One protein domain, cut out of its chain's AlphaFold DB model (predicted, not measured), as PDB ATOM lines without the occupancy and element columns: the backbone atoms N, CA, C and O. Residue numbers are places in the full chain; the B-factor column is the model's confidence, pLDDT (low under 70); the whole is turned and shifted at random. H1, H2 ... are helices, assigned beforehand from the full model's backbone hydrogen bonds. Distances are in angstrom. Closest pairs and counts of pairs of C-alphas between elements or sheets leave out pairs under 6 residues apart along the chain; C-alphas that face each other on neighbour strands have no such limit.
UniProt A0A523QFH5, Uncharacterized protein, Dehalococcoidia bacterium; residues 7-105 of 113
ATOM      1  N   ILE A   7     -34.726  35.826  17.131       90.31
ATOM      2  CA  ILE A   7     -36.137  35.415  17.189       90.31
ATOM      3  C   ILE A   7     -36.324  33.931  16.838       90.31
ATOM      4  O   ILE A   7     -37.063  33.234  17.525       90.31
ATOM      5  N   GLN A   8     -35.647  33.423  15.804       91.62
ATOM      6  CA  GLN A   8     -35.752  32.014  15.398       91.62
ATOM      7  C   GLN A   8     -35.213  31.087  16.490       91.62
ATOM      8  O   GLN A   8     -35.820  30.061  16.780       91.62
ATOM      9  N   LYS A   9     -34.120  31.485  17.154       92.62
ATOM     10  CA  LYS A   9     -33.578  30.744  18.302       92.62
ATOM     11  C   LYS A   9     -34.543  30.730  19.483       92.62
ATOM     12  O   LYS A   9     -34.668  29.709  20.151       92.62
ATOM     13  N   TYR A  10     -35.224  31.846  19.741       94.62
ATOM     14  CA  TYR A  10     -36.250  31.908  20.778       94.62
ATOM     15  C   TYR A  10     -37.449  31.008  20.452       94.62
ATOM     16  O   TYR A  10     -37.844  30.209  21.297       94.62
ATOM     17  N   ALA A  11     -37.968  31.074  19.223       93.94
ATOM     18  CA  ALA A  11     -39.064  30.219  18.772       93.94
ATOM     19  C   ALA A  11     -38.705  28.725  18.877       93.94
ATOM     20  O   ALA A  11     -39.448  27.959  19.482       93.94
ATOM     21  N   GLY A  12     -37.517  28.333  18.406       95.56
ATOM     22  CA  GLY A  12     -37.040  26.953  18.533       95.56
ATOM     23  C   GLY A  12     -36.912  26.494  19.990       95.56
ATOM     24  O   GLY A  12     -37.314  25.385  20.328       95.56
ATOM     25  N   ALA A  13     -36.430  27.360  20.888       95.56
ATOM     26  CA  ALA A  13     -36.358  27.035  22.311       95.56
ATOM     27  C   ALA A  13     -37.751  26.824  22.939       95.56
ATOM     28  O   ALA A  13     -37.902  25.964  23.809       95.56
ATOM     29  N   ILE A  14     -38.765  27.590  22.514       96.62
ATOM     30  CA  ILE A  14     -40.157  27.417  22.962       96.62
ATOM     31  C   ILE A  14     -40.710  26.065  22.505       96.62
ATOM     32  O   ILE A  14     -41.293  25.346  23.321       96.62
ATOM     33  N   ASP A  15     -40.476  25.685  21.249       96.38
ATOM     34  CA  ASP A  15     -40.911  24.390  20.716       96.38
ATOM     35  C   ASP A  15     -40.251  23.227  21.469       96.38
ATOM     36  O   ASP A  15     -40.922  22.280  21.886       96.38
ATOM     37  N   GLU A  16     -38.944  23.316  21.724       97.00
ATOM     38  CA  GLU A  16     -38.216  22.313  22.504       97.00
ATOM     39  C   GLU A  16     -38.714  22.216  23.953       97.00
ATOM     40  O   GLU A  16     -38.820  21.114  24.501       97.00
ATOM     41  N   LEU A  17     -39.048  23.348  24.584       96.75
ATOM     42  CA  LEU A  17     -39.660  23.362  25.912       96.75
ATOM     43  C   LEU A  17     -41.041  22.695  25.897       96.75
ATOM     44  O   LEU A  17     -41.351  21.926  26.807       96.75
ATOM     45  N   SER A  18     -41.854  22.959  24.872       96.00
ATOM     46  CA  SER A  18     -43.167  22.330  24.701       96.00
ATOM     47  C   SER A  18     -43.046  20.804  24.612       96.00
ATOM     48  O   SER A  18     -43.693  20.082  25.369       96.00
ATOM     49  N   GLN A  19     -42.118  20.308  23.789       96.81
ATOM     50  CA  GLN A  19     -41.853  18.871  23.663       96.81
ATOM     51  C   GLN A  19     -41.349  18.240  24.966       96.81
ATOM     52  O   GLN A  19     -41.701  17.104  25.282       96.81
ATOM     53  N   ALA A  20     -40.506  18.943  25.730       97.06
ATOM     54  CA  ALA A  20     -40.040  18.451  27.026       97.06
ATOM     55  C   ALA A  20     -41.190  18.358  28.044       97.06
ATOM     56  O   ALA A  20     -41.281  17.376  28.779       97.06
ATOM     57  N   ARG A  21     -42.106  19.340  28.060       96.19
ATOM     58  CA  ARG A  21     -43.315  19.292  28.901       96.19
ATOM     59  C   ARG A  21     -44.210  18.116  28.530       96.19
ATOM     60  O   ARG A  21     -44.664  17.403  29.419       96.19
ATOM     61  N   GLU A  22     -44.434  17.903  27.237       96.69
ATOM     62  CA  GLU A  22     -45.267  16.803  26.756       96.69
ATOM     63  C   GLU A  22     -44.715  15.443  27.201       96.69
ATOM     64  O   GLU A  22     -45.471  14.615  27.703       96.69
ATOM     65  N   ARG A  23     -43.396  15.227  27.113       95.88
ATOM     66  CA  ARG A  23     -42.765  13.981  27.584       95.88
ATOM     67  C   ARG A  23     -42.962  13.742  29.076       95.88
ATOM     68  O   ARG A  23     -43.320  12.634  29.474       95.88
ATOM     69  N   VAL A  24     -42.765  14.773  29.901       96.19
ATOM     70  CA  VAL A  24     -42.990  14.678  31.352       96.19
ATOM     71  C   VAL A  24     -44.463  14.381  31.656       96.19
ATOM     72  O   VAL A  24     -44.749  13.533  32.501       96.19
ATOM     73  N   GLU A  25     -45.403  15.004  30.943       96.44
ATOM     74  CA  GLU A  25     -46.837  14.752  31.136       96.44
ATOM     75  C   GLU A  25     -47.244  13.346  30.679       96.44
ATOM     76  O   GLU A  25     -47.967  12.658  31.396       96.44
ATOM     77  N   GLN A  26     -46.735  12.862  29.543       94.88
ATOM     78  CA  GLN A  26     -46.952  11.483  29.091       94.88
ATOM     79  C   GLN A  26     -46.433  10.473  30.123       94.88
ATOM     80  O   GLN A  26     -47.126   9.508  30.456       94.88
ATOM     81  N   MET A  27     -45.243  10.716  30.682       95.62
ATOM     82  CA  MET A  27     -44.675   9.879  31.739       95.62
ATOM     83  C   MET A  27     -45.534   9.909  33.011       95.62
ATOM     84  O   MET A  27     -45.841   8.856  33.573       95.62
ATOM     85  N   ARG A  28     -45.979  11.094  33.447       95.31
ATOM     86  CA  ARG A  28     -46.890  11.258  34.589       95.31
ATOM     87  C   ARG A  28     -48.207  10.516  34.367       95.31
ATOM     88  O   ARG A  28     -48.653   9.802  35.267       95.31
ATOM     89  N   ALA A  29     -48.826  10.672  33.199       94.31
ATOM     90  CA  ALA A  29     -50.084  10.021  32.849       94.31
ATOM     91  C   ALA A  29     -49.945   8.495  32.877       94.31
ATOM     92  O   ALA A  29     -50.790   7.806  33.448       94.31
ATOM     93  N   PHE A  30     -48.840   7.969  32.345       93.00
ATOM     94  CA  PHE A  30     -48.531   6.546  32.390       93.00
ATOM     95  C   PHE A  30     -48.366   6.029  33.827       93.00
ATOM     96  O   PHE A  30     -49.040   5.074  34.218       93.00
ATOM     97  N   ILE A  31     -47.531   6.686  34.642       93.75
ATOM     98  CA  ILE A  31     -47.320   6.315  36.053       93.75
ATOM     99  C   ILE A  31     -48.642   6.379  36.828       93.75
ATOM    100  O   ILE A  31     -48.948   5.474  37.608       93.75
ATOM    101  N   SER A  32     -49.454   7.416  36.604       93.50
ATOM    102  CA  SER A  32     -50.768   7.562  37.234       93.50
ATOM    103  C   SER A  32     -51.733   6.449  36.819       93.50
ATOM    104  O   SER A  32     -52.374   5.858  37.686       93.50
ATOM    105  N   GLY A  33     -51.784   6.101  35.530       90.38
ATOM    106  CA  GLY A  33     -52.615   5.010  35.017       90.38
ATOM    107  C   GLY A  33     -52.257   3.661  35.638       90.38
ATOM    108  O   GLY A  33     -53.136   2.947  36.119       90.38
ATOM    109  N   VAL A  34     -50.964   3.338  35.727       89.94
ATOM    110  CA  VAL A  34     -50.505   2.123  36.421       89.94
ATOM    111  C   VAL A  34     -50.843   2.182  37.909       89.94
ATOM    112  O   VAL A  34     -51.329   1.200  38.461       89.94
ATOM    113  N   SER A  35     -50.648   3.332  38.560       90.44
ATOM    114  CA  SER A  35     -50.962   3.499  39.986       90.44
ATOM    115  C   SER A  35     -52.447   3.261  40.271       90.44
ATOM    116  O   SER A  35     -52.784   2.618  41.259       90.44
ATOM    117  N   GLN A  36     -53.339   3.718  39.386       90.00
ATOM    118  CA  GLN A  36     -54.772   3.431  39.465       90.00
ATOM    119  C   GLN A  36     -55.076   1.941  39.265       90.00
ATOM    120  O   GLN A  36     -55.909   1.393  39.983       90.00
ATOM    121  N   CYS A  37     -54.384   1.266  38.342       86.94
ATOM    122  CA  CYS A  37     -54.542  -0.176  38.145       86.94
ATOM    123  C   CYS A  37     -54.078  -0.975  39.374       86.94
ATOM    124  O   CYS A  37     -54.729  -1.941  39.764       86.94
ATOM    125  N   LEU A  38     -53.013  -0.535  40.049       87.00
ATOM    126  CA  LEU A  38     -52.526  -1.160  41.284       87.00
ATOM    127  C   LEU A  38     -53.520  -1.056  42.454       87.00
ATOM    128  O   LEU A  38     -53.441  -1.865  43.375       87.00
ATOM    129  N   LEU A  39     -54.484  -0.126  42.417       89.00
ATOM    130  CA  LEU A  39     -55.596  -0.088  43.381       89.00
ATOM    131  C   LEU A  39     -56.608  -1.226  43.165       89.00
ATOM    132  O   LEU A  39     -57.377  -1.541  44.071       89.00
ATOM    133  N   LYS A  40     -56.605  -1.852  41.981       86.00
ATOM    134  CA  LYS A  40     -57.433  -3.006  41.610       86.00
ATOM    135  C   LYS A  40     -56.546  -4.147  41.091       86.00
ATOM    136  O   LYS A  40     -56.642  -4.531  39.928       86.00
ATOM    137  N   PRO A  41     -55.677  -4.718  41.940       81.31
ATOM    138  CA  PRO A  41     -54.593  -5.593  41.490       81.31
ATOM    139  C   PRO A  41     -55.068  -6.894  40.822       81.31
ATOM    140  O   PRO A  41     -54.326  -7.478  40.044       81.31
ATOM    141  N   TYR A  42     -56.298  -7.340  41.090       82.19
ATOM    142  CA  TYR A  42     -56.894  -8.526  40.459       82.19
ATOM    143  C   TYR A  42     -57.427  -8.269  39.037       82.19
ATOM    144  O   TYR A  42     -57.769  -9.214  38.335       82.19
ATOM    145  N   GLU A  43     -57.491  -7.004  38.611       81.00
ATOM    146  CA  GLU A  43     -57.943  -6.556  37.288       81.00
ATOM    147  C   GLU A  43     -56.773  -5.971  36.471       81.00
ATOM    148  O   GLU A  43     -56.982  -5.138  35.593       81.00
ATOM    149  N   PHE A  44     -55.530  -6.346  36.783       84.12
ATOM    150  CA  PHE A  44     -54.330  -5.796  36.154       84.12
ATOM    151  C   PHE A  44     -53.259  -6.869  35.967       84.12
ATOM    152  O   PHE A  44     -53.051  -7.716  36.835       84.12
ATOM    153  N   MET A  45     -52.544  -6.817  34.843       85.94
ATOM    154  CA  MET A  45     -51.479  -7.771  34.530       85.94
ATOM    155  C   MET A  45     -50.236  -7.075  33.984       85.94
ATOM    156  O   MET A  45     -50.320  -6.052  33.304       85.94
ATOM    157  N   VAL A  46     -49.071  -7.678  34.226       87.62
ATOM    158  CA  VAL A  46     -47.814  -7.292  33.581       87.62
ATOM    159  C   VAL A  46     -47.492  -8.301  32.475       87.62
ATOM    160  O   VAL A  46     -47.264  -9.473  32.758       87.62
ATOM    161  N   SER A  47     -47.518  -7.872  31.213       82.75
ATOM    162  CA  SER A  47     -47.609  -8.763  30.042       82.75
ATOM    163  C   SER A  47     -46.307  -9.471  29.654       82.75
ATOM    164  O   SER A  47     -46.348 -10.516  29.011       82.75
ATOM    165  N   ASN A  48     -45.152  -8.926  30.032       82.25
ATOM    166  CA  ASN A  48     -43.825  -9.438  29.671       82.25
ATOM    167  C   ASN A  48     -43.069 -10.057  30.866       82.25
ATOM    168  O   ASN A  48     -41.861 -10.274  30.783       82.25
ATOM    169  N   VAL A  49     -43.765 -10.339  31.973       82.12
ATOM    170  CA  VAL A  49     -43.189 -10.933  33.188       82.12
ATOM    171  C   VAL A  49     -43.920 -12.232  33.523       82.12
ATOM    172  O   VAL A  49     -45.126 -12.243  33.748       82.12
ATOM    173  N   SER A  50     -43.179 -13.340  33.597       76.75
ATOM    174  CA  SER A  50     -43.739 -14.655  33.928       76.75
ATOM    175  C   SER A  50     -43.596 -14.955  35.420       76.75
ATOM    176  O   SER A  50     -42.602 -15.536  35.850       76.75
ATOM    177  N   VAL A  51     -44.604 -14.577  36.207       80.06
ATOM    178  CA  VAL A  51     -44.703 -14.873  37.657       80.06
ATOM    179  C   VAL A  51     -45.860 -15.817  38.003       80.06
ATOM    180  O   VAL A  51     -46.180 -15.999  39.173       80.06
ATOM    181  N   GLY A  52     -46.482 -16.434  36.994       74.31
ATOM    182  CA  GLY A  52     -47.624 -17.332  37.185       74.31
ATOM    183  C   GLY A  52     -48.956 -16.599  37.365       74.31
ATOM    184  O   GLY A  52     -49.757 -17.002  38.204       74.31
ATOM    185  N   PHE A  53     -49.192 -15.525  36.596       75.00
ATOM    186  CA  PHE A  53     -50.516 -14.896  36.539       75.00
ATOM    187  C   PHE A  53     -51.584 -15.939  36.157       75.00
ATOM    188  O   PHE A  53     -51.323 -16.763  35.273       75.00
ATOM    189  N   PRO A  54     -52.771 -15.922  36.795       73.12
ATOM    190  CA  PRO A  54     -53.832 -16.864  36.468       73.12
ATOM    191  C   PRO A  54     -54.238 -16.752  34.986       73.12
ATOM    192  O   PRO A  54     -54.350 -15.629  34.478       73.12
ATOM    193  N   PRO A  55     -54.482 -17.873  34.279       67.25
ATOM    194  CA  PRO A  55     -54.849 -17.854  32.862       67.25
ATOM    195  C   PRO A  55     -56.109 -17.032  32.583       67.25
ATOM    196  O   PRO A  55     -56.241 -16.465  31.498       67.25
ATOM    197  N   GLU A  56     -57.022 -16.932  33.559       67.25
ATOM    198  CA  GLU A  56     -58.259 -16.167  33.414       67.25
ATOM    199  C   GLU A  56     -57.983 -14.666  33.241       67.25
ATOM    200  O   GLU A  56     -58.687 -14.005  32.487       67.25
ATOM    201  N   VAL A  57     -56.918 -14.129  33.846       65.94
ATOM    202  CA  VAL A  57     -56.534 -12.712  33.712       65.94
ATOM    203  C   VAL A  57     -55.979 -12.417  32.312       65.94
ATOM    204  O   VAL A  57     -56.200 -11.342  31.764       65.94
ATOM    205  N   GLY A  58     -55.296 -13.381  31.690       62.59
ATOM    206  CA  GLY A  58     -54.800 -13.244  30.316       62.59
ATOM    207  C   GLY A  58     -55.875 -13.432  29.238       62.59
ATOM    208  O   GLY A  58     -55.704 -12.956  28.118       62.59
ATOM    209  N   ALA A  59     -56.975 -14.123  29.560       62.84
ATOM    210  CA  ALA A  59     -58.045 -14.464  28.619       62.84
ATOM    211  C   ALA A  59     -59.200 -13.444  28.582       62.84
ATOM    212  O   ALA A  59     -59.993 -13.445  27.636       62.84
ATOM    213  N   VAL A  60     -59.317 -12.572  29.589       65.94
ATOM    214  CA  VAL A  60     -60.361 -11.541  29.630       65.94
ATOM    215  C   VAL A  60     -59.967 -10.368  28.730       65.94
ATOM    216  O   VAL A  60     -59.039  -9.609  29.004       65.94
ATOM    217  N   SER A  61     -60.722 -10.195  27.645       61.25
ATOM    218  CA  SER A  61     -60.620  -9.021  26.778       61.25
ATOM    219  C   SER A  61     -60.902  -7.742  27.572       61.25
ATOM    220  O   SER A  61     -61.967  -7.607  28.171       61.25
ATOM    221  N   GLY A  62     -59.977  -6.781  27.528       68.62
ATOM    222  CA  GLY A  62     -60.150  -5.455  28.133       68.62
ATOM    223  C   GLY A  62     -59.497  -5.256  29.502       68.62
ATOM    224  O   GLY A  62     -59.626  -4.166  30.054       68.62
ATOM    225  N   ILE A  63     -58.773  -6.246  30.038       73.94
ATOM    226  CA  ILE A  63     -57.951  -6.045  31.238       73.94
ATOM    227  C   ILE A  63     -56.769  -5.117  30.907       73.94
ATOM    228  O   ILE A  63     -56.033  -5.390  29.954       73.94
ATOM    229  N   PRO A  64     -56.555  -4.027  31.667       78.44
ATOM    230  CA  PRO A  64     -55.363  -3.202  31.535       78.44
ATOM    231  C   PRO A  64     -54.085  -4.028  31.721       78.44
ATOM    232  O   PRO A  64     -53.897  -4.703  32.735       78.44
ATOM    233  N   THR A  65     -53.182  -3.949  30.745       83.19
ATOM    234  CA  THR A  65     -51.882  -4.625  30.797       83.19
ATOM    235  C   THR A  65     -50.734  -3.630  30.748       83.19
ATOM    236  O   THR A  65     -50.717  -2.745  29.889       83.19
ATOM    237  N   LEU A  66     -49.739  -3.818  31.609       86.81
ATOM    238  CA  LEU A  66     -48.478  -3.084  31.592       86.81
ATOM    239  C   LEU A  66     -47.371  -3.935  30.972       86.81
ATOM    240  O   LEU A  66     -47.118  -5.053  31.402       86.81
ATOM    241  N   ASP A  67     -46.655  -3.376  30.007       87.38
ATOM    242  CA  ASP A  67     -45.343  -3.890  29.618       87.38
ATOM    243  C   ASP A  67     -44.302  -3.348  30.610       87.38
ATOM    244  O   ASP A  67     -44.098  -2.134  30.687       87.38
ATOM    245  N   ALA A  68     -43.649  -4.223  31.379       86.19
ATOM    246  CA  ALA A  68     -42.657  -3.833  32.380       86.19
ATOM    247  C   ALA A  68     -41.480  -3.056  31.779       86.19
ATOM    248  O   ALA A  68     -40.899  -2.223  32.468       86.19
ATOM    249  N   ASN A  69     -41.151  -3.263  30.497       88.88
ATOM    250  CA  ASN A  69     -40.078  -2.512  29.837       88.88
ATOM    251  C   ASN A  69     -40.442  -1.037  29.626       88.88
ATOM    252  O   ASN A  69     -39.562  -0.210  29.405       88.88
ATOM    253  N   LYS A  70     -41.738  -0.703  29.678       88.56
ATOM    254  CA  LYS A  70     -42.230   0.676  29.606       88.56
ATOM    255  C   LYS A  70     -42.277   1.353  30.970       88.56
ATOM    256  O   LYS A  70     -42.531   2.551  31.023       88.56
ATOM    257  N   TRP A  71     -42.060   0.614  32.062       90.25
ATOM    258  CA  TRP A  71     -41.987   1.201  33.392       90.25
ATOM    259  C   TRP A  71     -40.719   2.053  33.516       90.25
ATOM    260  O   TRP A  71     -39.618   1.503  33.437       90.25
ATOM    261  N   PRO A  72     -40.839   3.381  33.694       93.31
ATOM    262  CA  PRO A  72     -39.668   4.231  33.772       93.31
ATOM    263  C   PRO A  72     -38.920   3.963  35.079       93.31
ATOM    264  O   PRO A  72     -39.510   3.870  36.159       93.31
ATOM    265  N   ASN A  73     -37.600   3.860  34.991       94.69
ATOM    266  CA  ASN A  73     -36.745   3.803  36.169       94.69
ATOM    267  C   ASN A  73     -36.458   5.217  36.714       94.69
ATOM    268  O   ASN A  73     -36.708   6.228  36.056       94.69
ATOM    269  N   ALA A  74     -35.900   5.293  37.926       95.44
ATOM    270  CA  ALA A  74     -35.625   6.569  38.592       95.44
ATOM    271  C   ALA A  74     -34.698   7.496  37.783       95.44
ATOM    272  O   ALA A  74     -34.880   8.711  37.811       95.44
ATOM    273  N   GLN A  75     -33.735   6.933  37.048       96.94
ATOM    274  CA  GLN A  75     -32.833   7.706  36.200       96.94
ATOM    275  C   GLN A  75     -33.591   8.340  35.025       96.94
ATOM    276  O   GLN A  75     -33.457   9.538  34.815       96.94
ATOM    277  N   GLN A  76     -34.443   7.584  34.328       95.69
ATOM    278  CA  GLN A  76     -35.258   8.096  33.217       95.69
ATOM    279  C   GLN A  76     -36.201   9.220  33.669       95.69
ATOM    280  O   GLN A  76     -36.335  10.233  32.988       95.69
ATOM    281  N   ILE A  77     -36.815   9.074  34.849       96.19
ATOM    282  CA  ILE A  77     -37.654  10.125  35.448       96.19
ATOM    283  C   ILE A  77     -36.817  11.386  35.705       96.19
ATOM    284  O   ILE A  77     -37.216  12.491  35.335       96.19
ATOM    285  N   ALA A  78     -35.647  11.232  36.332       96.75
ATOM    286  CA  ALA A  78     -34.767  12.353  36.643       96.75
ATOM    287  C   ALA A  78     -34.241  13.052  35.379       96.75
ATOM    288  O   ALA A  78     -34.173  14.280  35.355       96.75
ATOM    289  N   GLU A  79     -33.902  12.298  34.333       97.38
ATOM    290  CA  GLU A  79     -33.428  12.817  33.047       97.38
ATOM    291  C   GLU A  79     -34.486  13.682  32.357       97.38
ATOM    292  O   GLU A  79     -34.169  14.792  31.930       97.38
ATOM    293  N   GLU A  80     -35.745  13.242  32.305       96.94
ATOM    294  CA  GLU A  80     -36.817  14.033  31.684       96.94
ATOM    295  C   GLU A  80     -37.127  15.313  32.476       96.94
ATOM    296  O   GLU A  80     -37.288  16.389  31.891       96.94
ATOM    297  N   ILE A  81     -37.123  15.245  33.812       96.50
ATOM    298  CA  ILE A  81     -37.294  16.429  34.670       96.50
ATOM    299  C   ILE A  81     -36.116  17.401  34.500       96.50
ATOM    300  O   ILE A  81     -36.314  18.611  34.354       96.50
ATOM    301  N   ALA A  82     -34.882  16.895  34.490       97.44
ATOM    302  CA  ALA A  82     -33.688  17.707  34.282       97.44
ATOM    303  C   ALA A  82     -33.696  18.368  32.895       97.44
ATOM    304  O   ALA A  82     -33.427  19.567  32.787       97.44
ATOM    305  N   ASN A  83     -34.074  17.621  31.854       97.38
ATOM    306  CA  ASN A  83     -34.241  18.135  30.499       97.38
ATOM    307  C   ASN A  83     -35.281  19.265  30.464       97.38
ATOM    308  O   ASN A  83     -34.992  20.342  29.944       97.38
ATOM    309  N   LEU A  84     -36.444  19.092  31.101       97.06
ATOM    310  CA  LEU A  84     -37.455  20.146  31.212       97.06
ATOM    311  C   LEU A  84     -36.897  21.418  31.877       97.06
ATOM    312  O   LEU A  84     -37.077  22.525  31.358       97.06
ATOM    313  N   HIS A  85     -36.178  21.283  32.997       96.25
ATOM    314  CA  HIS A  85     -35.537  22.421  33.661       96.25
ATOM    315  C   HIS A  85     -34.500  23.116  32.771       96.25
ATOM    316  O   HIS A  85     -34.452  24.350  32.734       96.25
ATOM    317  N   GLN A  86     -33.701  22.344  32.037       97.12
ATOM    318  CA  GLN A  86     -32.721  22.867  31.095       97.12
ATOM    319  C   GLN A  86     -33.401  23.638  29.956       97.12
ATOM    320  O   GLN A  86     -32.977  24.752  29.646       97.12
ATOM    321  N   LYS A  87     -34.479  23.106  29.364       97.19
ATOM    322  CA  LYS A  87     -35.227  23.794  28.297       97.19
ATOM    323  C   LYS A  87     -35.836  25.108  28.769       97.19
ATOM    324  O   LYS A  87     -35.744  26.111  28.068       97.19
ATOM    325  N   TYR A  88     -36.337  25.159  30.002       96.31
ATOM    326  CA  TYR A  88     -36.774  26.417  30.615       96.31
ATOM    327  C   TYR A  88     -35.666  27.469  30.669       96.31
ATOM    328  O   TYR A  88     -35.886  28.631  30.328       96.31
ATOM    329  N   GLN A  89     -34.470  27.075  31.114       95.69
ATOM    330  CA  GLN A  89     -33.326  27.984  31.163       95.69
ATOM    331  C   GLN A  89     -32.915  28.435  29.759       95.69
ATOM    332  O   GLN A  89     -32.600  29.607  29.566       95.69
ATOM    333  N   GLN A  90     -32.958  27.538  28.771       95.38
ATOM    334  CA  GLN A  90     -32.653  27.860  27.375       95.38
ATOM    335  C   GLN A  90     -33.623  28.898  26.807       95.38
ATOM    336  O   GLN A  90     -33.163  29.891  26.246       95.38
ATOM    337  N   VAL A  91     -34.931  28.740  27.030       96.56
ATOM    338  CA  VAL A  91     -35.944  29.738  26.650       96.56
ATOM    339  C   VAL A  91     -35.665  31.083  27.314       96.56
ATOM    340  O   VAL A  91     -35.652  32.112  26.640       96.56
ATOM    341  N   GLN A  92     -35.393  31.094  28.622       95.38
ATOM    342  CA  GLN A  92     -35.110  32.334  29.344       95.38
ATOM    343  C   GLN A  92     -33.858  33.037  28.805       95.38
ATOM    344  O   GLN A  92     -33.857  34.255  28.628       95.38
ATOM    345  N   ASN A  93     -32.800  32.280  28.517       94.69
ATOM    346  CA  ASN A  93     -31.561  32.809  27.955       94.69
ATOM    347  C   ASN A  93     -31.774  33.349  26.535       94.69
ATOM    348  O   ASN A  93     -31.297  34.441  26.226       94.69
ATOM    349  N   ALA A  94     -32.523  32.625  25.700       94.75
ATOM    350  CA  ALA A  94     -32.859  33.048  24.344       94.75
ATOM    351  C   ALA A  94     -33.695  34.335  24.353       94.75
ATOM    352  O   ALA A  94     -33.361  35.277  23.640       94.75
ATOM    353  N   TYR A  95     -34.702  34.425  25.226       95.56
ATOM    354  CA  TYR A  95     -35.488  35.645  25.406       95.56
ATOM    355  C   TYR A  95     -34.631  36.814  25.893       95.56
ATOM    356  O   TYR A  95     -34.735  37.926  25.382       95.56
ATOM    357  N   ASN A  96     -33.747  36.584  26.866       94.62
ATOM    358  CA  ASN A  96     -32.883  37.632  27.404       94.62
ATOM    359  C   ASN A  96     -31.942  38.211  26.338       94.62
ATOM    360  O   ASN A  96     -31.679  39.414  26.389       94.62
ATOM    361  N   ALA A  97     -31.505  37.390  25.377       94.12
ATOM    362  CA  ALA A  97     -30.656  37.784  24.255       94.12
ATOM    363  C   ALA A  97     -31.378  38.605  23.168       94.12
ATOM    364  O   ALA A  97     -30.704  39.229  22.350       94.12
ATOM    365  N   LEU A  98     -32.716  38.634  23.157       93.00
ATOM    366  CA  LEU A  98     -33.487  39.484  22.248       93.00
ATOM    367  C   LEU A  98     -33.300  40.972  22.584       93.00
ATOM    368  O   LEU A  98     -33.258  41.375  23.756       93.00
ATOM    369  N   SER A  99     -33.253  41.807  21.549       93.12
ATOM    370  CA  SER A  99     -33.309  43.264  21.682       93.12
ATOM    371  C   SER A  99     -34.674  43.731  22.202       93.12
ATOM    372  O   SER A  99     -35.664  43.002  22.167       93.12
ATOM    373  N   ALA A 100     -34.761  44.979  22.675       91.88
ATOM    374  CA  ALA A 100     -36.024  45.537  23.169       91.88
ATOM    375  C   ALA A 100     -37.124  45.568  22.091       91.88
ATOM    376  O   ALA A 100     -38.285  45.315  22.395       91.88
ATOM    377  N   ALA A 101     -36.759  45.833  20.832       90.00
ATOM    378  CA  ALA A 101     -37.702  45.820  19.716       90.00
ATOM    379  C   ALA A 101     -38.239  44.406  19.441       90.00
ATOM    380  O   ALA A 101     -39.433  44.240  19.220       90.00
ATOM    381  N   GLU A 102     -37.378  43.388  19.515       91.25
ATOM    382  CA  GLU A 102     -37.763  41.986  19.318       91.25
ATOM    383  C   GLU A 102     -38.621  41.462  20.479       91.25
ATOM    384  O   GLU A 102     -39.601  40.761  20.250       91.25
ATOM    385  N   LYS A 103     -38.322  41.860  21.723       91.94
ATOM    386  CA  LYS A 103     -39.140  41.521  22.904       91.94
ATOM    387  C   LYS A 103     -40.563  42.076  22.835       91.94
ATOM    388  O   LYS A 103     -41.456  41.496  23.431       91.94
ATOM    389  N   ASN A 104     -40.782  43.175  22.112       91.19
ATOM    390  CA  ASN A 104     -42.112  43.769  21.954       91.19
ATOM    391  C   ASN A 104     -43.002  43.027  20.943       91.19
ATOM    392  O   ASN A 104     -44.190  43.329  20.863       91.19
ATOM    393  N   ILE A 105     -42.442  42.106  20.151       91.44
ATOM    394  CA  ILE A 105     -43.169  41.375  19.100       91.44
ATOM    395  C   ILE A 105     -43.240  39.864  19.350       91.44
ATOM    396  O   ILE A 105     -43.745  39.133  18.501       91.44
TER     397      ILE A 105
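This is residues 7 to 105 of the 113 residues of an uncharacterized protein of Dehalococcoidia bacterium (UniProt A0A523QFH5). Two long helices, H1 and H3, run side by side in opposite ways; a loop head of residues 39 to 59, with short H2, extends the rod at one end, residues 60 to 73 lead back from it to H3, and short H4 folds back at the other end. The printed part has 99 residues, 65 of them in four named helices, H1, H2, H3 and H4 in chain order, with no named strand; the class is all helix. The whole is extended, radius of gyration of the C-alphas 20.6 A, spanning 67 by 24 by 20 A.

H1, residues 7 to 38, begins at C-alpha (-36.137, 35.415, 17.189) and measures 46.8 A. H2 is residues 55 to 59, 6.3 A. H3, residues 74 to 97, measures 34.7 A. H4, residues 100 to 103, 5.1 A, ends at C-alpha (-39.140, 41.521, 22.904).

H1 and H3 touch at a shallow tilt of 25 degrees, opposite ways; their closest C-alphas, Tyr 10 and Ala 94, are 5.1 A apart. H4 is close to H1 but not clearly touching, closest C-alphas Ile 7 and Glu 102, 7.1 A. H2 is apart from H1, H3 and H4. In H1, H2 and H3 every O i to N i+4 pair is within hydrogen-bond range; H4 is too short for one, and its single O i to N i+3 pair is not within range.

The farthest C-alphas, Pro 55 and Ala 101, are 67.2 A apart. The printed part has no cut; links H1 to H2 and H2 to H3 are long. Residues 55 to 62 have pLDDT under 70.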